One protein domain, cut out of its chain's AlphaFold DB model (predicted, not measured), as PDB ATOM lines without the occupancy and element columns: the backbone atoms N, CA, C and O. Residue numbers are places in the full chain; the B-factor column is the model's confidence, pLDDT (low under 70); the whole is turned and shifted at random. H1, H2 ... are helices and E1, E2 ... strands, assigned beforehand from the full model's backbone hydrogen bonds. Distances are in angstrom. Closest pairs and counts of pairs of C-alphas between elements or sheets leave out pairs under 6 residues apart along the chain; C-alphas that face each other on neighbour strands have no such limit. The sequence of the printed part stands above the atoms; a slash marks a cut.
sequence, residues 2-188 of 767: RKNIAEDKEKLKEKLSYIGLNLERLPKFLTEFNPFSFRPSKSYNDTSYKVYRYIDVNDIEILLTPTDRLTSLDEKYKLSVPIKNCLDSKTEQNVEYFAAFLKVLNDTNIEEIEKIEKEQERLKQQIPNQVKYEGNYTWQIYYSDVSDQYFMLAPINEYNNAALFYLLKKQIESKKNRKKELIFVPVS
ATOM      1  N   ARG A   2     121.289  71.288  83.303       34.31
ATOM      2  CA  ARG A   2     122.656  71.029  83.833       34.31
ATOM      3  C   ARG A   2     123.279  72.167  84.671       34.31
ATOM      4  O   ARG A   2     124.125  71.873  85.502       34.31
ATOM      5  N   LYS A   3     122.852  73.426  84.482       34.69
ATOM      6  CA  LYS A   3     123.313  74.585  85.279       34.69
ATOM      7  C   LYS A   3     122.807  74.545  86.734       34.69
ATOM      8  O   LYS A   3     123.627  74.639  87.633       34.69
ATOM      9  N   ASN A   4     121.515  74.269  86.954       47.91
ATOM     10  CA  ASN A   4     120.927  74.200  88.305       47.91
ATOM     11  C   ASN A   4     121.552  73.097  89.181       47.91
ATOM     12  O   ASN A   4     121.849  73.341  90.337       47.91
ATOM     13  N   ILE A   5     121.853  71.914  88.625       52.97
ATOM     14  CA  ILE A   5     122.415  70.788  89.407       52.97
ATOM     15  C   ILE A   5     123.842  71.077  89.914       52.97
ATOM     16  O   ILE A   5     124.243  70.568  90.958       52.97
ATOM     17  N   ALA A   6     124.637  71.849  89.166       56.16
ATOM     18  CA  ALA A   6     125.977  72.246  89.602       56.16
ATOM     19  C   ALA A   6     125.909  73.309  90.709       56.16
ATOM     20  O   ALA A   6     126.631  73.206  91.697       56.16
ATOM     21  N   GLU A   7     124.988  74.265  90.567       61.12
ATOM     22  CA  GLU A   7     124.748  75.339  91.532       61.12
ATOM     23  C   GLU A   7     124.210  74.803  92.872       61.12
ATOM     24  O   GLU A   7     124.698  75.191  93.932       61.12
ATOM     25  N   ASP A   8     123.293  73.829  92.841       67.44
ATOM     26  CA  ASP A   8     122.761  73.169  94.045       67.44
ATOM     27  C   ASP A   8     123.842  72.369  94.797       67.44
ATOM     28  O   ASP A   8     123.864  72.318  96.026       67.44
ATOM     29  N   LYS A   9     124.802  71.774  94.072       74.94
ATOM     30  CA  LYS A   9     125.933  71.059  94.689       74.94
ATOM     31  C   LYS A   9     126.940  71.996  95.351       74.94
ATOM     32  O   LYS A   9     127.522  71.613  96.366       74.94
ATOM     33  N   GLU A  10     127.187  73.173  94.783       79.81
ATOM     34  CA  GLU A  10     128.059  74.177  95.405       79.81
ATOM     35  C   GLU A  10     127.402  74.791  96.646       79.81
ATOM     36  O   GLU A  10     128.037  74.809  97.701       79.81
ATOM     37  N   LYS A  11     126.112  75.149  96.570       81.81
ATOM     38  CA  LYS A  11     125.328  75.636  97.722       81.81
ATOM     39  C   LYS A  11     125.302  74.630  98.873       81.81
ATOM     40  O   LYS A  11     125.517  74.996 100.026       81.81
ATOM     41  N   LEU A  12     125.103  73.344  98.582       86.19
ATOM     42  CA  LEU A  12     125.119  72.307  99.616       86.19
ATOM     43  C   LEU A  12     126.498  72.170 100.286       86.19
ATOM     44  O   LEU A  12     126.575  72.004 101.503       86.19
ATOM     45  N   LYS A  13     127.595  72.258  99.518       87.00
ATOM     46  CA  LYS A  13     128.961  72.234 100.074       87.00
ATOM     47  C   LYS A  13     129.233  73.431 100.975       87.00
ATOM     48  O   LYS A  13     129.824  73.258 102.038       87.00
ATOM     49  N   GLU A  14     128.802  74.618 100.557       90.50
ATOM     50  CA  GLU A  14     128.903  75.838 101.355       90.50
ATOM     51  C   GLU A  14     128.178  75.673 102.696       90.50
ATOM     52  O   GLU A  14     128.781  75.890 103.747       90.50
ATOM     53  N   LYS A  15     126.939  75.168 102.684       91.94
ATOM     54  CA  LYS A  15     126.150  74.926 103.902       91.94
ATOM     55  C   LYS A  15     126.767  73.875 104.823       91.94
ATOM     56  O   LYS A  15     126.854  74.106 106.026       91.94
ATOM     57  N   LEU A  16     127.244  72.755 104.275       91.75
ATOM     58  CA  LEU A  16     127.968  71.726 105.039       91.75
ATOM     59  C   LEU A  16     129.232  72.295 105.698       91.75
ATOM     60  O   LEU A  16     129.500  72.022 106.869       91.75
ATOM     61  N   SER A  17     129.979  73.124 104.963       92.00
ATOM     62  CA  SER A  17     131.153  73.824 105.486       92.00
ATOM     63  C   SER A  17     130.774  74.817 106.585       92.00
ATOM     64  O   SER A  17     131.448  74.866 107.612       92.00
ATOM     65  N   TYR A  18     129.689  75.573 106.401       93.12
ATOM     66  CA  TYR A  18     129.198  76.561 107.361       93.12
ATOM     67  C   TYR A  18     128.804  75.929 108.705       93.12
ATOM     68  O   TYR A  18     129.165  76.452 109.759       93.12
ATOM     69  N   ILE A  19     128.127  74.774 108.689       92.94
ATOM     70  CA  ILE A  19     127.788  74.033 109.919       92.94
ATOM     71  C   ILE A  19     128.950  73.177 110.455       92.94
ATOM     72  O   ILE A  19     128.835  72.568 111.515       92.94
ATOM     73  N   GLY A  20     130.072  73.099 109.730       91.12
ATOM     74  CA  GLY A  20     131.251  72.320 110.119       91.12
ATOM     75  C   GLY A  20     131.102  70.800 109.974       91.12
ATOM     76  O   GLY A  20     131.888  70.054 110.566       91.12
ATOM     77  N   LEU A  21     130.125  70.320 109.199       92.19
ATOM     78  CA  LEU A  21     129.839  68.896 109.019       92.19
ATOM     79  C   LEU A  21     130.574  68.331 107.797       92.19
ATOM     80  O   LEU A  21     130.323  68.725 106.661       92.19
ATOM     81  N   ASN A  22     131.445  67.343 108.023       89.12
ATOM     82  CA  ASN A  22     132.085  66.579 106.953       89.12
ATOM     83  C   ASN A  22     131.452  65.185 106.834       89.12
ATOM     84  O   ASN A  22     131.699  64.318 107.672       89.12
ATOM     85  N   LEU A  23     130.685  64.961 105.763       85.69
ATOM     86  CA  LEU A  23     130.000  63.689 105.498       85.69
ATOM     87  C   LEU A  23     130.963  62.515 105.234       85.69
ATOM     88  O   LEU A  23     130.596  61.366 105.461       85.69
ATOM     89  N   GLU A  24     132.200  62.772 104.797       83.94
ATOM     90  CA  GLU A  24     133.218  61.725 104.602       83.94
ATOM     91  C   GLU A  24     133.861  61.290 105.924       83.94
ATOM     92  O   GLU A  24     134.346  60.164 106.056       83.94
ATOM     93  N   ARG A  25     133.874  62.183 106.923       86.19
ATOM     94  CA  ARG A  25     134.487  61.951 108.233       86.19
ATOM     95  C   ARG A  25     133.609  62.512 109.346       86.19
ATOM     96  O   ARG A  25     133.897  63.569 109.911       86.19
ATOM     97  N   LEU A  26     132.570  61.755 109.684       86.94
ATOM     98  CA  LEU A  26     131.635  62.118 110.742       86.94
ATOM     99  C   LEU A  26     132.306  62.103 112.133       86.94
ATOM    100  O   LEU A  26     133.063  61.176 112.453       86.94
ATOM    101  N   PRO A  27     132.040  63.109 112.984       86.94
ATOM    102  CA  PRO A  27     132.381  63.072 114.402       86.94
ATOM    103  C   PRO A  27     131.768  61.856 115.112       86.94
ATOM    104  O   PRO A  27     130.603  61.540 114.895       86.94
ATOM    105  N   LYS A  28     132.523  61.221 116.023       86.69
ATOM    106  CA  LYS A  28     132.067  60.012 116.742       86.69
ATOM    107  C   LYS A  28     130.724  60.190 117.455       86.69
ATOM    108  O   LYS A  28     129.883  59.303 117.385       86.69
ATOM    109  N   PHE A  29     130.502  61.348 118.077       88.19
ATOM    110  CA  PHE A  29     129.266  61.620 118.814       88.19
ATOM    111  C   PHE A  29     128.013  61.641 117.921       88.19
ATOM    112  O   PHE A  29     126.938  61.359 118.417       88.19
ATOM    113  N   LEU A  30     128.142  61.910 116.613       88.88
ATOM    114  CA  LEU A  30     127.024  61.836 115.658       88.88
ATOM    115  C   LEU A  30     126.773  60.411 115.140       88.88
ATOM    116  O   LEU A  30     125.813  60.177 114.414       88.88
ATOM    117  N   THR A  31     127.650  59.463 115.477       86.19
ATOM    118  CA  THR A  31     127.524  58.041 115.112       86.19
ATOM    119  C   THR A  31     127.106  57.160 116.292       86.19
ATOM    120  O   THR A  31     126.763  55.992 116.107       86.19
ATOM    121  N   GLU A  32     127.108  57.717 117.501       86.31
ATOM    122  CA  GLU A  32     126.698  57.064 118.742       86.31
ATOM    123  C   GLU A  32     125.293  57.556 119.117       86.31
ATOM    124  O   GLU A  32     124.954  58.708 118.889       86.31
ATOM    125  N   PHE A  33     124.447  56.669 119.643       88.50
ATOM    126  CA  PHE A  33     123.119  57.027 120.147       88.50
ATOM    127  C   PHE A  33     122.787  56.117 121.316       88.50
ATOM    128  O   PHE A  33     122.839  54.890 121.164       88.50
ATOM    129  N   ASN A  34     122.415  56.719 122.441       84.69
ATOM    130  CA  ASN A  34     121.948  56.010 123.622       84.69
ATOM    131  C   ASN A  34     120.419  56.106 123.670       84.69
ATOM    132  O   ASN A  34     119.895  57.192 123.917       84.69
ATOM    133  N   PRO A  35     119.688  55.001 123.430       85.88
ATOM    134  CA  PRO A  35     118.238  55.017 123.511       85.88
ATOM    135  C   PRO A  35     117.775  55.441 124.903       85.88
ATOM    136  O   PRO A  35     118.201  54.874 125.908       85.88
ATOM    137  N   PHE A  36     116.862  56.402 124.946       89.25
ATOM    138  CA  PHE A  36     116.216  56.864 126.164       89.25
ATOM    139  C   PHE A  36     114.702  56.690 126.043       89.25
ATOM    140  O   PHE A  36     114.149  56.625 124.946       89.25
ATOM    141  N   SER A  37     114.030  56.558 127.184       87.69
ATOM    142  CA  SER A  37     112.576  56.390 127.224       87.69
ATOM    143  C   SER A  37     111.901  57.745 127.331       87.69
ATOM    144  O   SER A  37     112.257  58.518 128.210       87.69
ATOM    145  N   PHE A  38     110.886  57.994 126.509       89.31
ATOM    146  CA  PHE A  38     109.993  59.143 126.632       89.31
ATOM    147  C   PHE A  38     108.540  58.680 126.481       89.31
ATOM    148  O   PHE A  38     108.234  57.812 125.659       89.31
ATOM    149  N   ARG A  39     107.644  59.211 127.318       85.12
ATOM    150  CA  ARG A  39     106.224  58.834 127.347       85.12
ATOM    151  C   ARG A  39     105.355  60.081 127.179       85.12
ATOM    152  O   ARG A  39     104.989  60.695 128.179       85.12
ATOM    153  N   PRO A  40     105.020  60.459 125.935       81.25
ATOM    154  CA  PRO A  40     104.203  61.635 125.685       81.25
ATOM    155  C   PRO A  40     102.795  61.462 126.265       81.25
ATOM    156  O   PRO A  40     102.174  60.401 126.161       81.25
ATOM    157  N   SER A  41     102.276  62.527 126.874       78.12
ATOM    158  CA  SER A  41     100.913  62.577 127.390       78.12
ATOM    159  C   SER A  41      99.989  63.108 126.304       78.12
ATOM    160  O   SER A  41     100.227  64.168 125.731       78.12
ATOM    161  N   LYS A  42      98.875  62.414 126.059       69.94
ATOM    162  CA  LYS A  42      97.885  62.832 125.053       69.94
ATOM    163  C   LYS A  42      97.248  64.197 125.340       69.94
ATOM    164  O   LYS A  42      96.659  64.775 124.436       69.94
ATOM    165  N   SER A  43      97.322  64.687 126.579       68.38
ATOM    166  CA  SER A  43      96.694  65.942 127.009       68.38
ATOM    167  C   SER A  43      97.663  67.123 127.115       68.38
ATOM    168  O   SER A  43      97.248  68.194 127.550       68.38
ATOM    169  N   TYR A  44      98.947  66.940 126.805       67.75
ATOM    170  CA  TYR A  44      99.935  68.008 126.935       67.75
ATOM    171  C   TYR A  44      99.918  68.918 125.704       67.75
ATOM    172  O   TYR A  44      99.885  68.436 124.572       67.75
ATOM    173  N   ASN A  45      99.964  70.231 125.924       71.25
ATOM    174  CA  ASN A  45     100.108  71.204 124.849       71.25
ATOM    175  C   ASN A  45     101.598  71.493 124.600       71.25
ATOM    176  O   ASN A  45     102.260  72.143 125.404       71.25
ATOM    177  N   ASP A  46     102.103  71.055 123.446       63.81
ATOM    178  CA  ASP A  46     103.504  71.203 123.020       63.81
ATOM    179  C   ASP A  46     103.993  72.660 122.918       63.81
ATOM    180  O   ASP A  46     105.197  72.887 122.821       63.81
ATOM    181  N   THR A  47     103.080  73.638 122.928       67.75
ATOM    182  CA  THR A  47     103.385  75.074 122.794       67.75
ATOM    183  C   THR A  47     103.257  75.866 124.097       67.75
ATOM    184  O   THR A  47     103.640  77.038 124.145       67.75
ATOM    185  N   SER A  48     102.746  75.252 125.171       77.06
ATOM    186  CA  SER A  48     102.633  75.900 126.482       77.06
ATOM    187  C   SER A  48     103.899  75.664 127.308       77.06
ATOM    188  O   SER A  48     103.949  74.776 128.161       77.06
ATOM    189  N   TYR A  49     104.940  76.446 127.029       90.25
ATOM    190  CA  TYR A  49     106.215  76.353 127.739       90.25
ATOM    191  C   TYR A  49     106.105  76.916 129.156       90.25
ATOM    192  O   TYR A  49     105.728  78.073 129.335       90.25
ATOM    193  N   LYS A  50     106.491  76.114 130.151       93.75
ATOM    194  CA  LYS A  50     106.577  76.519 131.566       93.75
ATOM    195  C   LYS A  50     108.001  76.872 131.989       93.75
ATOM    196  O   LYS A  50     108.189  77.596 132.962       93.75
ATOM    197  N   VAL A  51     108.995  76.347 131.271       96.19
ATOM    198  CA  VAL A  51     110.410  76.450 131.627       96.19
ATOM    199  C   VAL A  51     111.215  76.981 130.448       96.19
ATOM    200  O   VAL A  51     111.089  76.491 129.324       96.19
ATOM    201  N   TYR A  52     112.060  77.967 130.733       97.38
ATOM    202  CA  TYR A  52     113.104  78.453 129.837       97.38
ATOM    203  C   TYR A  52     114.453  78.322 130.533       97.38
ATOM    204  O   TYR A  52     114.596  78.649 131.716       97.38
ATOM    205  N   ARG A  53     115.462  77.826 129.822       96.56
ATOM    206  CA  ARG A  53     116.751  77.512 130.443       96.56
ATOM    207  C   ARG A  53     117.896  77.599 129.448       96.56
ATOM    208  O   ARG A  53     117.733  77.298 128.269       96.56
ATOM    209  N   TYR A  54     119.071  77.948 129.969       97.00
ATOM    210  CA  TYR A  54     120.344  77.681 129.311       97.00
ATOM    211  C   TYR A  54     120.723  76.201 129.407       97.00
ATOM    212  O   TYR A  54     120.981  75.704 130.502       97.00
ATOM    213  N   ILE A  55     120.776  75.510 128.272       96.50
ATOM    214  CA  ILE A  55     121.151  74.092 128.186       96.50
ATOM    215  C   ILE A  55     122.468  73.977 127.418       96.50
ATOM    216  O   ILE A  55     122.693  74.717 126.457       96.50
ATOM    217  N   ASP A  56     123.355  73.075 127.849       96.00
ATOM    218  CA  ASP A  56     124.541  72.735 127.059       96.00
ATOM    219  C   ASP A  56     124.089  72.034 125.781       96.00
ATOM    220  O   ASP A  56     123.360  71.044 125.830       96.00
ATOM    221  N   VAL A  57     124.539  72.519 124.628       96.06
ATOM    222  CA  VAL A  57     124.192  71.917 123.334       96.06
ATOM    223  C   VAL A  57     124.525  70.425 123.279       96.06
ATOM    224  O   VAL A  57     123.861  69.683 122.562       96.06
ATOM    225  N   ASN A  58     125.525  69.967 124.035       94.31
ATOM    226  CA  ASN A  58     125.922  68.560 124.084       94.31
ATOM    227  C   ASN A  58     124.997  67.669 124.918       94.31
ATOM    228  O   ASN A  58     125.103  66.450 124.794       94.31
ATOM    229  N   ASP A  59     124.138  68.253 125.752       94.25
ATOM    230  CA  ASP A  59     123.181  67.524 126.590       94.25
ATOM    231  C   ASP A  59     121.842  67.297 125.857       94.25
ATOM    232  O   ASP A  59     120.938  66.653 126.390       94.25
ATOM    233  N   ILE A  60     121.706  67.816 124.629       96.00
ATOM    234  CA  ILE A  60     120.508  67.697 123.794       96.00
ATOM    235  C   ILE A  60     120.734  66.642 122.709       96.00
ATOM    236  O   ILE A  60     121.560  66.820 121.815       96.00
ATOM    237  N   GLU A  61     119.955  65.565 122.738       95.44
ATOM    238  CA  GLU A  61     119.964  64.545 121.684       95.44
ATOM    239  C   GLU A  61     119.109  64.985 120.481       95.44
ATOM    240  O   GLU A  61     118.041  65.567 120.665       95.44
ATOM    241  N   ILE A  62     119.539  64.719 119.242       95.62
ATOM    242  CA  ILE A  62     118.796  65.145 118.041       95.62
ATOM    243  C   ILE A  62     118.073  63.952 117.414       95.62
ATOM    244  O   ILE A  62     118.693  63.019 116.894       95.62
ATOM    245  N   LEU A  63     116.744  64.036 117.396       95.12
ATOM    246  CA  LEU A  63     115.861  63.104 116.711       95.12
ATOM    247  C   LEU A  63     115.165  63.817 115.546       95.12
ATOM    248  O   LEU A  63     114.651  64.926 115.689       95.12
ATOM    249  N   LEU A  64     115.130  63.171 114.384       93.06
ATOM    250  CA  LEU A  64     114.488  63.686 113.179       93.06
ATOM    251  C   LEU A  64     113.220  62.885 112.904       93.06
ATOM    252  O   LEU A  64     113.246  61.657 112.944       93.06
ATOM    253  N   THR A  65     112.112  63.563 112.620       92.19
ATOM    254  CA  THR A  65     110.821  62.923 112.345       92.19
ATOM    255  C   THR A  65     110.293  63.308 110.962       92.19
ATOM    256  O   THR A  65     110.363  64.484 110.602       92.19
ATOM    257  N   PRO A  66     109.731  62.360 110.183       88.94
ATOM    258  CA  PRO A  66     109.092  62.644 108.895       88.94
ATOM    259  C   PRO A  66     107.726  63.340 109.030       88.94
ATOM    260  O   PRO A  66     107.063  63.603 108.035       88.94
ATOM    261  N   THR A  67     107.256  63.607 110.241       88.69
ATOM    262  CA  THR A  67     105.960  64.251 110.500       88.69
ATOM    263  C   THR A  67     106.068  65.776 110.539       88.69
ATOM    264  O   THR A  67     107.131  66.308 110.849       88.69
ATOM    265  N   ASP A  68     104.944  66.475 110.371       85.06
ATOM    266  CA  ASP A  68     104.852  67.926 110.591       85.06
ATOM    267  C   ASP A  68     104.800  68.279 112.088       85.06
ATOM    268  O   ASP A  68     104.397  67.463 112.925       85.06
ATOM    269  N   ARG A  69     105.131  69.523 112.447       80.69
ATOM    270  CA  ARG A  69     105.170  70.027 113.833       80.69
ATOM    271  C   ARG A  69     103.824  69.965 114.548       80.69
ATOM    272  O   ARG A  69     103.795  69.753 115.762       80.69
ATOM    273  N   LEU A  70     102.734  70.123 113.792       83.50
ATOM    274  CA  LEU A  70     101.347  70.051 114.275       83.50
ATOM    275  C   LEU A  70     100.870  68.613 114.542       83.50
ATOM    276  O   LEU A  70      99.802  68.422 115.122       83.50
ATOM    277  N   THR A  71     101.640  67.606 114.125       87.19
ATOM    278  CA  THR A  71     101.332  66.194 114.377       87.19
ATOM    279  C   THR A  71     101.404  65.895 115.874       87.19
ATOM    280  O   THR A  71     102.185  66.508 116.608       87.19
ATOM    281  N   SER A  72     100.604  64.933 116.343       87.69
ATOM    282  CA  SER A  72     100.595  64.544 117.758       87.69
ATOM    283  C   SER A  72     101.988  64.114 118.232       87.69
ATOM    284  O   SER A  72     102.696  63.399 117.523       87.69
ATOM    285  N   LEU A  73     102.396  64.520 119.439       88.56
ATOM    286  CA  LEU A  73     103.748  64.231 119.930       88.56
ATOM    287  C   LEU A  73     104.062  62.733 120.020       88.56
ATOM    288  O   LEU A  73     105.187  62.322 119.750       88.56
ATOM    289  N   ASP A  74     103.065  61.920 120.371       88.56
ATOM    290  CA  ASP A  74     103.187  60.460 120.396       88.56
ATOM    291  C   ASP A  74     103.585  59.899 119.029       88.56
ATOM    292  O   ASP A  74     104.493  59.076 118.933       88.56
ATOM    293  N   GLU A  75     102.965  60.391 117.961       89.69
ATOM    294  CA  GLU A  75     103.293  60.001 116.595       89.69
ATOM    295  C   GLU A  75     104.646  60.569 116.143       89.69
ATOM    296  O   GLU A  75     105.464  59.810 115.619       89.69
ATOM    297  N   LYS A  76     104.930  61.852 116.437       90.50
ATOM    298  CA  LYS A  76     106.234  62.484 116.151       90.50
ATOM    299  C   LYS A  76     107.384  61.674 116.749       90.50
ATOM    300  O   LYS A  76     108.354  61.378 116.062       90.50
ATOM    301  N   TYR A  77     107.273  61.290 118.020       91.56
ATOM    302  CA  TYR A  77     108.317  60.538 118.710       91.56
ATOM    303  C   TYR A  77     108.431  59.096 118.195       91.56
ATOM    304  O   TYR A  77     109.541  58.630 117.943       91.56
ATOM    305  N   LYS A  78     107.308  58.398 117.966       91.56
ATOM    306  CA  LYS A  78     107.308  57.017 117.442       91.56
ATOM    307  C   LYS A  78     107.955  56.883 116.068       91.56
ATOM    308  O   LYS A  78     108.584  55.863 115.804       91.56
ATOM    309  N   LEU A  79     107.761  57.876 115.200       91.88
ATOM    310  CA  LEU A  79     108.321  57.899 113.847       91.88
ATOM    311  C   LEU A  79     109.705  58.553 113.784       91.88
ATOM    312  O   LEU A  79     110.331  58.550 112.722       91.88
ATOM    313  N   SER A  80     110.180  59.114 114.897       93.44
ATOM    314  CA  SER A  80     111.479  59.765 114.940       93.44
ATOM    315  C   SER A  80     112.629  58.763 114.866       93.44
ATOM    316  O   SER A  80     112.561  57.646 115.385       93.44
ATOM    317  N   VAL A  81     113.711  59.186 114.224       92.75
ATOM    318  CA  VAL A  81     114.957  58.435 114.105       92.75
ATOM    319  C   VAL A  81     116.124  59.285 114.610       92.75
ATOM    320  O   VAL A  81     116.114  60.507 114.451       92.75
ATOM    321  N   PRO A  82     117.144  58.674 115.231       93.69
ATOM    322  CA  PRO A  82     118.310  59.414 115.695       93.69
ATOM    323  C   PRO A  82     119.125  59.954 114.520       93.69
ATOM    324  O   PRO A  82     119.199  59.324 113.460       93.69
ATOM    325  N   ILE A  83     119.806  61.083 114.731       92.69
ATOM    326  CA  ILE A  83     120.587  61.758 113.684       92.69
ATOM    327  C   ILE A  83     121.613  60.849 112.993       92.69
ATOM    328  O   ILE A  83     121.846  60.996 111.793       92.69
ATOM    329  N   LYS A  84     122.162  59.849 113.698       91.06
ATOM    330  CA  LYS A  84     123.089  58.867 113.113       91.06
ATOM    331  C   LYS A  84     122.500  58.142 111.896       91.06
ATOM    332  O   LYS A  84     123.229  57.866 110.950       91.06
ATOM    333  N   ASN A  85     121.194  57.857 111.907       89.50
ATOM    334  CA  ASN A  85     120.505  57.187 110.807       89.50
ATOM    335  C   ASN A  85     120.356  58.140 109.616       89.50
ATOM    336  O   ASN A  85     120.562  57.743 108.478       89.50
ATOM    337  N   CYS A  86     120.088  59.421 109.871       87.62
ATOM    338  CA  CYS A  86     120.014  60.454 108.835       87.62
ATOM    339  C   CYS A  86     121.377  60.821 108.229       87.62
ATOM    340  O   CYS A  86     121.421  61.497 107.209       87.62
ATOM    341  N   LEU A  87     122.486  60.401 108.841       87.94
ATOM    342  CA  LEU A  87     123.846  60.629 108.346       87.94
ATOM    343  C   LEU A  87     124.476  59.366 107.730       87.94
ATOM    344  O   LEU A  87     125.634  59.405 107.309       87.94
ATOM    345  N   ASP A  88     123.725  58.264 107.640       84.88
ATOM    346  CA  ASP A  88     124.178  57.001 107.059       84.88
ATOM    347  C   ASP A  88     123.637  56.797 105.637       84.88
ATOM    348  O   ASP A  88     122.463  56.508 105.418       84.88
ATOM    349  N   SER A  89     124.527  56.896 104.653       80.56
ATOM    350  CA  SER A  89     124.212  56.673 103.238       80.56
ATOM    351  C   SER A  89     124.430  55.230 102.765       80.56
ATOM    352  O   SER A  89     124.280  54.956 101.574       80.56
ATOM    353  N   LYS A  90     124.824  54.302 103.652       78.62
ATOM    354  CA  LYS A  90     125.296  52.961 103.261       78.62
ATOM    355  C   LYS A  90     124.229  51.874 103.339       78.62
ATOM    356  O   LYS A  90     124.343  50.881 102.624       78.62
ATOM    357  N   THR A  91     123.224  52.021 104.198       81.00
ATOM    358  CA  THR A  91     122.152  51.021 104.355       81.00
ATOM    359  C   THR A  91     120.887  51.439 103.615       81.00
ATOM    360  O   THR A  91     120.460  52.578 103.776       81.00
ATOM    361  N   GLU A  92     120.237  50.518 102.894       75.19
ATOM    362  CA  GLU A  92     119.018  50.797 102.108       75.19
ATOM    363  C   GLU A  92     117.913  51.501 102.913       75.19
ATOM    364  O   GLU A  92     117.283  52.417 102.398       75.19
ATOM    365  N   GLN A  93     117.730  51.152 104.193       75.44
ATOM    366  CA  GLN A  93     116.728  51.778 105.070       75.44
ATOM    367  C   GLN A  93     117.039  53.242 105.435       75.44
ATOM    368  O   GLN A  93     116.118  54.015 105.677       75.44
ATOM    369  N   ASN A  94     118.315  53.638 105.473       84.19
ATOM    370  CA  ASN A  94     118.729  54.984 105.890       84.19
ATOM    371  C   ASN A  94     118.915  55.955 104.714       84.19
ATOM    372  O   ASN A  94     118.931  57.167 104.921       84.19
ATOM    373  N   VAL A  95     119.004  55.453 103.475       84.62
ATOM    374  CA  VAL A  95     119.206  56.286 102.274       84.62
ATOM    375  C   VAL A  95     118.097  57.330 102.109       84.62
ATOM    376  O   VAL A  95     118.385  58.468 101.738       84.62
ATOM    377  N   GLU A  96     116.847  56.979 102.419       84.25
ATOM    378  CA  GLU A  96     115.717  57.915 102.356       84.25
ATOM    379  C   GLU A  96     115.851  59.042 103.389       84.25
ATOM    380  O   GLU A  96     115.733  60.219 103.039       84.25
ATOM    381  N   TYR A  97     116.189  58.705 104.638       85.38
ATOM    382  CA  TYR A  97     116.434  59.683 105.701       85.38
ATOM    383  C   TYR A  97     117.636  60.583 105.397       85.38
ATOM    384  O   TYR A  97     117.587  61.786 105.655       85.38
ATOM    385  N   PHE A  98     118.694  60.021 104.811       87.81
ATOM    386  CA  PHE A  98     119.870  60.765 104.374       87.81
ATOM    387  C   PHE A  98     119.539  61.758 103.254       87.81
ATOM    388  O   PHE A  98     119.917  62.930 103.321       87.81
ATOM    389  N   ALA A  99     118.780  61.326 102.242       86.94
ATOM    390  CA  ALA A  99     118.330  62.204 101.166       86.94
ATOM    391  C   ALA A  99     117.419  63.329 101.687       86.94
ATOM    392  O   ALA A  99     117.581  64.483 101.284       86.94
ATOM    393  N   ALA A 100     116.506  63.013 102.611       87.25
ATOM    394  CA  ALA A 100     115.637  63.994 103.253       87.25
ATOM    395  C   ALA A 100     116.442  65.030 104.056       87.25
ATOM    396  O   ALA A 100     116.241  66.228 103.873       87.25
ATOM    397  N   PHE A 101     117.416  64.597 104.862       90.00
ATOM    398  CA  PHE A 101     118.296  65.500 105.612       90.00
ATOM    399  C   PHE A 101     119.054  66.472 104.696       90.00
ATOM    400  O   PHE A 101     119.078  67.679 104.953       90.00
ATOM    401  N   LEU A 102     119.635  65.975 103.597       89.00
ATOM    402  CA  LEU A 102     120.342  66.826 102.634       89.00
ATOM    403  C   LEU A 102     119.414  67.818 101.939       89.00
ATOM    404  O   LEU A 102     119.820  68.957 101.706       89.00
ATOM    405  N   LYS A 103     118.183  67.408 101.621       88.19
ATOM    406  CA  LYS A 103     117.170  68.305 101.059       88.19
ATOM    407  C   LYS A 103     116.855  69.441 102.034       88.19
ATOM    408  O   LYS A 103     116.936  70.599 101.650       88.19
ATOM    409  N   VAL A 104     116.598  69.120 103.300       89.25
ATOM    410  CA  VAL A 104     116.290  70.110 104.346       89.25
ATOM    411  C   VAL A 104     117.453  71.079 104.570       89.25
ATOM    412  O   VAL A 104     117.244  72.288 104.672       89.25
ATOM    413  N   LEU A 105     118.693  70.578 104.572       89.69
ATOM    414  CA  LEU A 105     119.882  71.433 104.627       89.69
ATOM    415  C   LEU A 105     119.966  72.342 103.398       89.69
ATOM    416  O   LEU A 105     120.230  73.537 103.524       89.69
ATOM    417  N   ASN A 106     119.721  71.798 102.206       87.81
ATOM    418  CA  ASN A 106     119.743  72.568 100.968       87.81
ATOM    419  C   ASN A 106     118.637  73.631 100.907       87.81
ATOM    420  O   ASN A 106     118.867  74.687 100.321       87.81
ATOM    421  N   ASP A 107     117.499  73.400 101.553       87.44
ATOM    422  CA  ASP A 107     116.377  74.341 101.592       87.44
ATOM    423  C   ASP A 107     116.551  75.416 102.690       87.44
ATOM    424  O   ASP A 107     116.054  76.529 102.539       87.44
ATOM    425  N   THR A 108     117.326  75.150 103.752       89.00
ATOM    426  CA  THR A 108     117.531  76.099 104.871       89.00
ATOM    427  C   THR A 108     118.453  77.260 104.492       89.00
ATOM    428  O   THR A 108     119.582  77.030 104.054       89.00
ATOM    429  N   ASN A 109     118.037  78.513 104.699       90.06
ATOM    430  CA  ASN A 109     118.882  79.682 104.434       90.06
ATOM    431  C   ASN A 109     119.926  79.889 105.555       90.06
ATOM    432  O   ASN A 109     119.594  79.857 106.739       90.06
ATOM    433  N   ILE A 110     121.187  80.140 105.187       91.75
ATOM    434  CA  ILE A 110     122.261  80.452 106.145       91.75
ATOM    435  C   ILE A 110     121.922  81.718 106.940       91.75
ATOM    436  O   ILE A 110     122.130  81.749 108.150       91.75
ATOM    437  N   GLU A 111     121.321  82.721 106.298       92.81
ATOM    438  CA  GLU A 111     120.930  83.976 106.954       92.81
ATOM    439  C   GLU A 111     119.939  83.747 108.110       92.81
ATOM    440  O   GLU A 111     119.943  84.492 109.087       92.81
ATOM    441  N   GLU A 112     119.092  82.713 108.039       92.75
ATOM    442  CA  GLU A 112     118.182  82.352 109.136       92.75
ATOM    443  C   GLU A 112     118.938  81.752 110.326       92.75
ATOM    444  O   GLU A 112     118.613  82.051 111.475       92.75
ATOM    445  N   ILE A 113     119.989  80.967 110.069       94.56
ATOM    446  CA  ILE A 113     120.875  80.446 111.119       94.56
ATOM    447  C   ILE A 113     121.656  81.598 111.771       94.56
ATOM    448  O   ILE A 113     121.773  81.648 112.996       94.56
ATOM    449  N   GLU A 114     122.131  82.563 110.982       95.38
ATOM    450  CA  GLU A 114     122.822  83.758 111.487       95.38
ATOM    451  C   GLU A 114     121.912  84.661 112.335       95.38
ATOM    452  O   GLU A 114     122.370  85.288 113.294       95.38
ATOM    453  N   LYS A 115     120.613  84.736 112.016       95.12
ATOM    454  CA  LYS A 115     119.631  85.422 112.871       95.12
ATOM    455  C   LYS A 115     119.534  84.752 114.241       95.12
ATOM    456  O   LYS A 115     119.598  85.452 115.246       95.12
ATOM    457  N   ILE A 116     119.462  83.417 114.287       95.94
ATOM    458  CA  ILE A 116     119.464  82.660 115.552       95.94
ATOM    459  C   ILE A 116     120.778  82.878 116.316       95.94
ATOM    460  O   ILE A 116     120.751  83.019 117.536       95.94
ATOM    461  N   GLU A 117     121.920  82.953 115.623       95.69
ATOM    462  CA  GLU A 117     123.213  83.289 116.237       95.69
ATOM    463  C   GLU A 117     123.172  84.625 116.972       95.69
ATOM    464  O   GLU A 117     123.480  84.673 118.164       95.69
ATOM    465  N   LYS A 118     122.732  85.685 116.287       95.44
ATOM    466  CA  LYS A 118     122.612  87.028 116.869       95.44
ATOM    467  C   LYS A 118     121.622  87.060 118.032       95.44
ATOM    468  O   LYS A 118     121.896  87.697 119.046       95.44
ATOM    469  N   GLU A 119     120.505  86.348 117.908       95.19
ATOM    470  CA  GLU A 119     119.495  86.268 118.962       95.19
ATOM    471  C   GLU A 119     120.039  85.556 120.210       95.19
ATOM    472  O   GLU A 119     119.926  86.071 121.317       95.19
ATOM    473  N   GLN A 120     120.738  84.426 120.054       95.81
ATOM    474  CA  GLN A 120     121.383  83.722 121.172       95.81
ATOM    475  C   GLN A 120     122.518  84.537 121.810       95.81
ATOM    476  O   GLN A 120     122.714  84.477 123.024       95.81
ATOM    477  N   GLU A 121     123.259  85.328 121.031       94.56
ATOM    478  CA  GLU A 121     124.238  86.282 121.568       94.56
ATOM    479  C   GLU A 121     123.576  87.386 122.399       94.56
ATOM    480  O   GLU A 121     124.091  87.735 123.465       94.56
ATOM    481  N   ARG A 122     122.422  87.898 121.956       93.62
ATOM    482  CA  ARG A 122     121.628  88.882 122.701       93.62
ATOM    483  C   ARG A 122     121.058  88.280 123.985       93.62
ATOM    484  O   ARG A 122     121.202  88.885 125.047       93.62
ATOM    485  N   LEU A 123     120.526  87.059 123.913       95.00
ATOM    486  CA  LEU A 123     119.985  86.328 125.061       95.00
ATOM    487  C   LEU A 123     121.030  86.161 126.167       95.00
ATOM    488  O   LEU A 123     120.727  86.379 127.342       95.00
ATOM    489  N   LYS A 124     122.285  85.865 125.793       92.00
ATOM    490  CA  LYS A 124     123.413  85.760 126.735       92.00
ATOM    491  C   LYS A 124     123.661  87.047 127.530       92.00
ATOM    492  O   LYS A 124     124.246  86.959 128.610       92.00
ATOM    493  N   GLN A 125     123.259  88.206 127.010       92.25
ATOM    494  CA  GLN A 125     123.389  89.503 127.680       92.25
ATOM    495  C   GLN A 125     122.163  89.816 128.543       92.25
ATOM    496  O   GLN A 125     122.311  90.236 129.689       92.25
ATOM    497  N   GLN A 126     120.963  89.602 128.002       91.88
ATOM    498  CA  GLN A 126     119.697  89.919 128.655       91.88
ATOM    499  C   GLN A 126     118.621  88.931 128.205       91.88
ATOM    500  O   GLN A 126     118.532  88.602 127.031       91.88
ATOM    501  N   ILE A 127     117.769  88.486 129.127       92.12
ATOM    502  CA  ILE A 127     116.577  87.696 128.789       92.12
ATOM    503  C   ILE A 127     115.443  88.665 128.401       92.12
ATOM    504  O   ILE A 127     115.279  89.662 129.109       92.12
ATOM    505  N   PRO A 128     114.660  88.390 127.337       91.94
ATOM    506  CA  PRO A 128     113.497  89.178 126.952       91.94
ATOM    507  C   PRO A 128     112.573  89.456 128.134       91.94
ATOM    508  O   PRO A 128     112.357  88.581 128.978       91.94
ATOM    509  N   ASN A 129     111.962  90.638 128.159       88.75
ATOM    510  CA  ASN A 129     111.034  91.031 129.220       88.75
ATOM    511  C   ASN A 129     109.856  90.051 129.295       88.75
ATOM    512  O   ASN A 129     109.471  89.606 130.373       88.75
ATOM    513  N   GLN A 130     109.356  89.619 128.133       89.25
ATOM    514  CA  GLN A 130     108.295  88.618 128.045       89.25
ATOM    515  C   GLN A 130     108.795  87.160 128.090       89.25
ATOM    516  O   GLN A 130     107.985  86.241 127.933       89.25
ATOM    517  N   VAL A 131     110.096  86.925 128.322       93.44
ATOM    518  CA  VAL A 131     110.821  85.632 128.273       93.44
ATOM    519  C   VAL A 131     110.849  84.979 126.881       93.44
ATOM    520  O   VAL A 131     111.851  84.383 126.487       93.44
ATOM    521  N   LYS A 132     109.757  85.102 126.128       91.69
ATOM    522  CA  LYS A 132     109.606  84.672 124.740       91.69
ATOM    523  C   LYS A 132     110.393  85.589 123.801       91.69
ATOM    524  O   LYS A 132     110.507  86.782 124.058       91.69
ATOM    525  N   TYR A 133     110.876  84.996 122.717       92.06
ATOM    526  CA  TYR A 133     111.575  85.662 121.621       92.06
ATOM    527  C   TYR A 133     111.112  85.082 120.282       92.06
ATOM    528  O   TYR A 133     110.562  83.966 120.230       92.06
ATOM    529  N   GLU A 134     111.335  85.823 119.204       89.19
ATOM    530  CA  GLU A 134     110.911  85.452 117.862       89.19
ATOM    531  C   GLU A 134     111.444  84.062 117.477       89.19
ATOM    532  O   GLU A 134     112.618  83.727 117.633       89.19
ATOM    533  N   GLY A 135     110.550  83.199 116.989       87.88
ATOM    534  CA  GLY A 135     110.929  81.861 116.540       87.88
ATOM    535  C   GLY A 135     111.248  80.857 117.655       87.88
ATOM    536  O   GLY A 135     111.634  79.734 117.333       87.88
ATOM    537  N   ASN A 136     111.045  81.174 118.943       90.56
ATOM    538  CA  ASN A 136     111.303  80.240 120.053       90.56
ATOM    539  C   ASN A 136     110.605  78.865 119.896       90.56
ATOM    540  O   ASN A 136     111.132  77.833 120.302       90.56
ATOM    541  N   TYR A 137     109.451  78.818 119.235       88.31
ATOM    542  CA  TYR A 137     108.693  77.597 118.976       88.31
ATOM    543  C   TYR A 137     109.357  76.645 117.963       88.31
ATOM    544  O   TYR A 137     108.916  75.504 117.812       88.31
ATOM    545  N   THR A 138     110.394  77.092 117.250       90.19
ATOM    546  CA  THR A 138     111.157  76.273 116.288       90.19
ATOM    547  C   THR A 138     112.122  75.303 116.950       90.19
ATOM    548  O   THR A 138     112.490  74.311 116.331       90.19
ATOM    549  N   TRP A 139     112.481  75.541 118.214       93.31
ATOM    550  CA  TRP A 139     113.440  74.707 118.928       93.31
ATOM    551  C   TRP A 139     112.944  73.280 119.140       93.31
ATOM    552  O   TRP A 139     113.745  72.363 119.024       93.31
ATOM    553  N   GLN A 140     111.645  73.084 119.414       92.00
ATOM    554  CA  GLN A 140     111.052  71.752 119.627       92.00
ATOM    555  C   GLN A 140     111.915  70.877 120.566       92.00
ATOM    556  O   GLN A 140     112.134  69.693 120.302       92.00
ATOM    557  N   ILE A 141     112.456  71.486 121.630       95.12
ATOM    558  CA  ILE A 141     113.260  70.805 122.648       95.12
ATOM    559  C   ILE A 141     112.317  70.301 123.733       95.12
ATOM    560  O   ILE A 141     111.532  71.057 124.306       95.12
ATOM    561  N   TYR A 142     112.420  69.012 124.014       94.38
ATOM    562  CA  TYR A 142     111.625  68.286 124.982       94.38
ATOM    563  C   TYR A 142     112.523  67.750 126.095       94.38
ATOM    564  O   TYR A 142     113.692  67.422 125.873       94.38
ATOM    565  N   TYR A 143     111.958  67.639 127.290       94.44
ATOM    566  CA  TYR A 143     112.588  66.979 128.425       94.44
ATOM    567  C   TYR A 143     111.876  65.664 128.735       94.44
ATOM    568  O   TYR A 143     110.646  65.619 128.827       94.44
ATOM    569  N   SER A 144     112.652  64.593 128.897       93.25
ATOM    570  CA  SER A 144     112.158  63.322 129.418       93.25
ATOM    571  C   SER A 144     112.478  63.203 130.903       93.25
ATOM    572  O   SER A 144     113.638  63.056 131.285       93.25
ATOM    573  N   ASP A 145     111.438  63.211 131.731       88.50
ATOM    574  CA  ASP A 145     111.521  63.024 133.180       88.50
ATOM    575  C   ASP A 145     111.953  61.600 133.572       88.50
ATOM    576  O   ASP A 145     112.662  61.415 134.557       88.50
ATOM    577  N   VAL A 146     111.571  60.588 132.785       88.94
ATOM    578  CA  VAL A 146     111.915  59.178 133.040       88.94
ATOM    579  C   VAL A 146     113.415  58.920 132.881       88.94
ATOM    580  O   VAL A 146     113.967  58.073 133.583       88.94
ATOM    581  N   SER A 147     114.058  59.603 131.934       89.31
ATOM    582  CA  SER A 147     115.462  59.370 131.578       89.31
ATOM    583  C   SER A 147     116.395  60.536 131.893       89.31
ATOM    584  O   SER A 147     117.574  60.422 131.584       89.31
ATOM    585  N   ASP A 148     115.877  61.630 132.457       90.88
ATOM    586  CA  ASP A 148     116.606  62.877 132.730       90.88
ATOM    587  C   ASP A 148     117.425  63.366 131.520       90.88
ATOM    588  O   ASP A 148     118.625  63.615 131.599       90.88
ATOM    589  N   GLN A 149     116.771  63.436 130.356       93.44
ATOM    590  CA  GLN A 149     117.431  63.705 129.075       93.44
ATOM    591  C   GLN A 149     116.684  64.787 128.294       93.44
ATOM    592  O   GLN A 149     115.458  64.723 128.156       93.44
ATOM    593  N   TYR A 150     117.430  65.742 127.733       96.12
ATOM    594  CA  TYR A 150     116.906  66.698 126.759       96.12
ATOM    595  C   TYR A 150     117.073  66.156 125.343       96.12
ATOM    596  O   TYR A 150     118.092  65.543 125.012       96.12
ATOM    597  N   PHE A 151     116.083  66.405 124.493       96.06
ATOM    598  CA  PHE A 151     116.145  66.027 123.090       96.06
ATOM    599  C   PHE A 151     115.334  66.976 122.206       96.06
ATOM    600  O   PHE A 151     114.304  67.503 122.616       96.06
ATOM    601  N   MET A 152     115.797  67.183 120.980       95.44
ATOM    602  CA  MET A 152     115.087  67.915 119.936       95.44
ATOM    603  C   MET A 152     114.323  66.931 119.049       95.44
ATOM    604  O   MET A 152     114.892  65.927 118.620       95.44
ATOM    605  N   LEU A 153     113.065  67.244 118.725       93.94
ATOM    606  CA  LEU A 153     112.310  66.566 117.663       93.94
ATOM    607  C   LEU A 153     112.176  67.491 116.452       93.94
ATOM    608  O   LEU A 153     111.313  68.367 116.419       93.94
ATOM    609  N   ALA A 154     113.031  67.285 115.453       92.94
ATOM    610  CA  ALA A 154     113.089  68.123 114.261       92.94
ATOM    611  C   ALA A 154     112.235  67.545 113.110       92.94
ATOM    612  O   ALA A 154     112.511  66.427 112.659       92.94
ATOM    613  N   PRO A 155     111.219  68.271 112.607       89.31
ATOM    614  CA  PRO A 155     110.404  67.832 111.477       89.31
ATOM    615  C   PRO A 155     111.135  68.045 110.141       89.31
ATOM    616  O   PRO A 155     111.369  69.173 109.708       89.31
ATOM    617  N   ILE A 156     111.467  66.960 109.439       84.69
ATOM    618  CA  ILE A 156     112.249  67.021 108.183       84.69
ATOM    619  C   ILE A 156     111.411  67.310 106.934       84.69
ATOM    620  O   ILE A 156     111.961  67.466 105.849       84.69
ATOM    621  N   ASN A 157     110.089  67.395 107.062       80.25
ATOM    622  CA  ASN A 157     109.205  67.759 105.952       80.25
ATOM    623  C   ASN A 157     108.851  69.258 105.928       80.25
ATOM    624  O   ASN A 157     108.173  69.710 105.009       80.25
ATOM    625  N   GLU A 158     109.357  70.041 106.888       79.06
ATOM    626  CA  GLU A 158     109.139  71.487 106.967       79.06
ATOM    627  C   GLU A 158     110.294  72.295 106.357       79.06
ATOM    628  O   GLU A 158     111.458  71.897 106.388       79.06
ATOM    629  N   TYR A 159     109.975  73.487 105.846       72.38
ATOM    630  CA  TYR A 159     110.970  74.415 105.297       72.38
ATOM    631  C   TYR A 159     111.802  75.121 106.382       72.38
ATOM    632  O   TYR A 159     112.960  75.450 106.149       72.38
ATOM    633  N   ASN A 160     111.238  75.344 107.575       79.00
ATOM    634  CA  ASN A 160     111.894  76.093 108.650       79.00
ATOM    635  C   ASN A 160     112.613  75.154 109.634       79.00
ATOM    636  O   ASN A 160     112.029  74.728 110.634       79.00
ATOM    637  N   ASN A 161     113.884  74.863 109.339       87.44
ATOM    638  CA  ASN A 161     114.759  73.980 110.121       87.44
ATOM    639  C   ASN A 161     116.071  74.656 110.573       87.44
ATOM    640  O   ASN A 161     117.038  73.986 110.942       87.44
ATOM    641  N   ALA A 162     116.116  75.993 110.602       93.50
ATOM    642  CA  ALA A 162     117.312  76.740 110.999       93.50
ATOM    643  C   ALA A 162     117.794  76.396 112.425       93.50
ATOM    644  O   ALA A 162     118.996  76.242 112.642       93.50
ATOM    645  N   ALA A 163     116.874  76.188 113.376       94.50
ATOM    646  CA  ALA A 163     117.207  75.806 114.753       94.50
ATOM    647  C   ALA A 163     117.944  74.454 114.842       94.50
ATOM    648  O   ALA A 163     118.902  74.330 115.606       94.50
ATOM    649  N   LEU A 164     117.558  73.469 114.015       95.44
ATOM    650  CA  LEU A 164     118.221  72.160 113.941       95.44
ATOM    651  C   LEU A 164     119.687  72.323 113.531       95.44
ATOM    652  O   LEU A 164     120.590  71.795 114.182       95.44
ATOM    653  N   PHE A 165     119.932  73.060 112.448       95.44
ATOM    654  CA  PHE A 165     121.286  73.227 111.923       95.44
ATOM    655  C   PHE A 165     122.144  74.145 112.784       95.44
ATOM    656  O   PHE A 165     123.347  73.908 112.893       95.44
ATOM    657  N   TYR A 166     121.543  75.134 113.446       96.81
ATOM    658  CA  TYR A 166     122.217  75.916 114.474       96.81
ATOM    659  C   TYR A 166     122.686  75.024 115.636       96.81
ATOM    660  O   TYR A 166     123.869  75.048 115.985       96.81
ATOM    661  N   LEU A 167     121.793  74.196 116.195       97.06
ATOM    662  CA  LEU A 167     122.126  73.277 117.287       97.06
ATOM    663  C   LEU A 167     123.247  72.315 116.874       97.06
ATOM    664  O   LEU A 167     124.247  72.190 117.583       97.06
ATOM    665  N   LEU A 168     123.128  71.701 115.693       95.94
ATOM    666  CA  LEU A 168     124.132  70.784 115.155       95.94
ATOM    667  C   LEU A 168     125.495  71.470 114.962       95.94
ATOM    668  O   LEU A 168     126.523  70.928 115.377       95.94
ATOM    669  N   LYS A 169     125.512  72.678 114.383       96.12
ATOM    670  CA  LYS A 169     126.726  73.495 114.232       96.12
ATOM    671  C   LYS A 169     127.393  73.724 115.589       96.12
ATOM    672  O   LYS A 169     128.589  73.463 115.738       96.12
ATOM    673  N   LYS A 170     126.627  74.144 116.600       96.69
ATOM    674  CA  LYS A 170     127.157  74.424 117.942       96.69
ATOM    675  C   LYS A 170     127.638  73.170 118.669       96.69
ATOM    676  O   LYS A 170     128.679  73.236 119.321       96.69
ATOM    677  N   GLN A 171     126.984  72.019 118.500       95.69
ATOM    678  CA  GLN A 171     127.492  70.735 119.007       95.69
ATOM    679  C   GLN A 171     128.863  70.389 118.406       95.69
ATOM    680  O   GLN A 171     129.801  70.050 119.135       95.69
ATOM    681  N   ILE A 172     129.019  70.526 117.084       94.62
ATOM    682  CA  ILE A 172     130.288  70.255 116.392       94.62
ATOM    683  C   ILE A 172     131.385  71.220 116.871       94.62
ATOM    684  O   ILE A 172     132.485  70.777 117.219       94.62
ATOM    685  N   GLU A 173     131.094  72.522 116.929       94.56
ATOM    686  CA  GLU A 173     132.022  73.555 117.410       94.56
ATOM    687  C   GLU A 173     132.437  73.314 118.868       94.56
ATOM    688  O   GLU A 173     133.632  73.339 119.184       94.56
ATOM    689  N   SER A 174     131.476  73.018 119.744       94.31
ATOM    690  CA  SER A 174     131.697  72.752 121.166       94.31
ATOM    691  C   SER A 174     132.606  71.538 121.385       94.31
ATOM    692  O   SER A 174     133.617  71.644 122.092       94.31
ATOM    693  N   LYS A 175     132.333  70.406 120.717       91.69
ATOM    694  CA  LYS A 175     133.174  69.197 120.805       91.69
ATOM    695  C   LYS A 175     134.566  69.411 120.211       91.69
ATOM    696  O   LYS A 175     135.548  68.933 120.786       91.69
ATOM    697  N   LYS A 176     134.679  70.139 119.093       90.56
ATOM    698  CA  LYS A 176     135.968  70.462 118.455       90.56
ATOM    699  C   LYS A 176     136.836  71.341 119.356       90.56
ATOM    700  O   LYS A 176     138.026  71.074 119.503       90.56
ATOM    701  N   ASN A 177     136.233  72.349 119.982       91.75
ATOM    702  CA  ASN A 177     136.929  73.321 120.823       91.75
ATOM    703  C   ASN A 177     137.061  72.879 122.288       91.75
ATOM    704  O   ASN A 177     137.788  73.519 123.045       91.75
ATOM    705  N   ARG A 178     136.379  71.795 122.690       89.44
ATOM    706  CA  ARG A 178     136.286  71.296 124.075       89.44
ATOM    707  C   ARG A 178     135.810  72.374 125.056       89.44
ATOM    708  O   ARG A 178     136.340  72.494 126.159       89.44
ATOM    709  N   LYS A 179     134.830  73.177 124.637       91.88
ATOM    710  CA  LYS A 179     134.236  74.254 125.440       91.88
ATOM    711  C   LYS A 179     132.740  74.031 125.584       91.88
ATOM    712  O   LYS A 179     132.084  73.737 124.590       91.88
ATOM    713  N   LYS A 180     132.226  74.208 126.802       90.44
ATOM    714  CA  LYS A 180     130.788  74.240 127.081       90.44
ATOM    715  C   LYS A 180     130.150  75.373 126.278       90.44
ATOM    716  O   LYS A 180     130.635  76.501 126.342       90.44
ATOM    717  N   GLU A 181     129.098  75.056 125.534       94.50
ATOM    718  CA  GLU A 181     128.325  76.024 124.757       94.50
ATOM    719  C   GLU A 181     126.876  75.949 125.227       94.50
ATOM    720  O   GLU A 181     126.255  74.893 125.154       94.50
ATOM    721  N   LEU A 182     126.369  77.059 125.760       95.94
ATOM    722  CA  LEU A 182     125.022  77.158 126.309       95.94
ATOM    723  C   LEU A 182     124.108  77.899 125.335       95.94
ATOM    724  O   LEU A 182     124.481  78.966 124.838       95.94
ATOM    725  N   ILE A 183     122.899  77.376 125.153       96.88
ATOM    726  CA  ILE A 183     121.823  78.011 124.384       96.88
ATOM    727  C   ILE A 183     120.603  78.221 125.277       96.88
ATOM    728  O   ILE A 183     120.270  77.352 126.081       96.88
ATOM    729  N   PHE A 184     119.953  79.376 125.164       97.25
ATOM    730  CA  PHE A 184     118.721  79.679 125.886       97.25
ATOM    731  C   PHE A 184     117.521  79.258 125.054       97.25
ATOM    732  O   PHE A 184     117.339  79.759 123.943       97.25
ATOM    733  N   VAL A 185     116.717  78.341 125.585       96.56
ATOM    734  CA  VAL A 185     115.619  77.720 124.841       96.56
ATOM    735  C   VAL A 185     114.396  77.468 125.724       96.56
ATOM    736  O   VAL A 185     114.545  77.239 126.931       96.56
ATOM    737  N   PRO A 186     113.181  77.487 125.147       96.31
ATOM    738  CA  PRO A 186     112.014  76.913 125.799       96.31
ATOM    739  C   PRO A 186     112.136  75.389 125.876       96.31
ATOM    740  O   PRO A 186     112.582  74.749 124.920       96.31
ATOM    741  N   VAL A 187     111.681  74.802 126.984       95.38
ATOM    742  CA  VAL A 187     111.668  73.345 127.173       95.38
ATOM    743  C   VAL A 187     110.234  72.846 127.310       95.38
ATOM    744  O   VAL A 187     109.533  73.153 128.280       95.38
ATOM    745  N   SER A 188     109.794  72.050 126.339       92.12
ATOM    746  CA  SER A 188     108.512  71.345 126.388       92.12
ATOM    747  C   SER A 188     108.591  70.114 127.281       92.12
ATOM    748  O   SER A 188     109.652  69.518 127.467       92.12
TER     749      SER A 188
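Overview. This is residues 2 to 188 of the 767 residues of an uncharacterized protein of Clostridium sp. CAG:567 (UniProt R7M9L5). A small twisted sheet, E2 E4 E3, forms the core, with H6 over one face and the short H2 over the other, and a two-stranded ribbon, E1 and E5, meets it where E5 comes close to E3. H5 packs on H6 and E5, H3 and H4 pack together near E2, and H1 meets one end of H4 at about a right angle, with residues 2 to 7 sticking out. The printed part has 187 residues, with six named helices and five named strands in the order H1 E1 E2 H2 H3 H4 H5 E3 E4 H6 E5. The class is mixed; the three-stranded sheet is mixed and the ribbon antiparallel. The whole is compact, with a radius of gyration of the C-alphas of 16.4 A and spans of 50 by 36 by 31 A.

Arrangement. H1, residues 2 to 18, touches H4, residues 92 to 107, about perpendicular at 89 degrees; only residues 8 to 15 and 102 to 106 take part, the closest C-alphas being Leu 12 and Asn 106, 5.5 A. E1, residues 51 to 56, is antiparallel to E5, residues 182 to 187, with N 55 and O 183 at 2.9 A, within hydrogen-bond range. E2, residues 60 to 65, is parallel to E4, residues 149 to 155, with N 63 and O 152 at 2.9 A. E3, residues 141 to 144, forms a hairpin with E4, with N 142 and O 151 at 2.8 A. H2, residues 73 to 78, is over E2 at a height of 9.5 A over the sheet. H3, residues 83 to 86, touches H4; the closest C-alphas, Cys 86 and Phe 98, are 4.5 A apart. H6, residues 162 to 177, is on the opposite face from H2, over E2 and E4, at a height of 11.3 A. H5, residues 110 to 123, touches residues 162 to 166 of H6, closest at the C-alphas of Ile 113 and Ala 162, 5.1 A. Every O i to N i+4 pair is within range in H2, H5 and H6; H1 has 12 of 13, H4 10 of 12, and H3 is too short for one.

Along the chain. H1 begins at C-alpha 2 (122.656, 71.029, 83.833) and is 25.0 A long, H4 23.7 A, H6 22.2 A, H5 19.9 A and E4 19.4 A. E5 ends at C-alpha 187 (111.668, 73.345, 127.173).

Size, cuts and confidence. The C-alphas farthest apart, Arg 2 and Val 146, are 51.7 A apart. The printed part has no cut. The links H1 to E1 and H5 to E3 are long. pLDDT is under 70 at residues 2 to 8, 42 to 44 and 46 to 47.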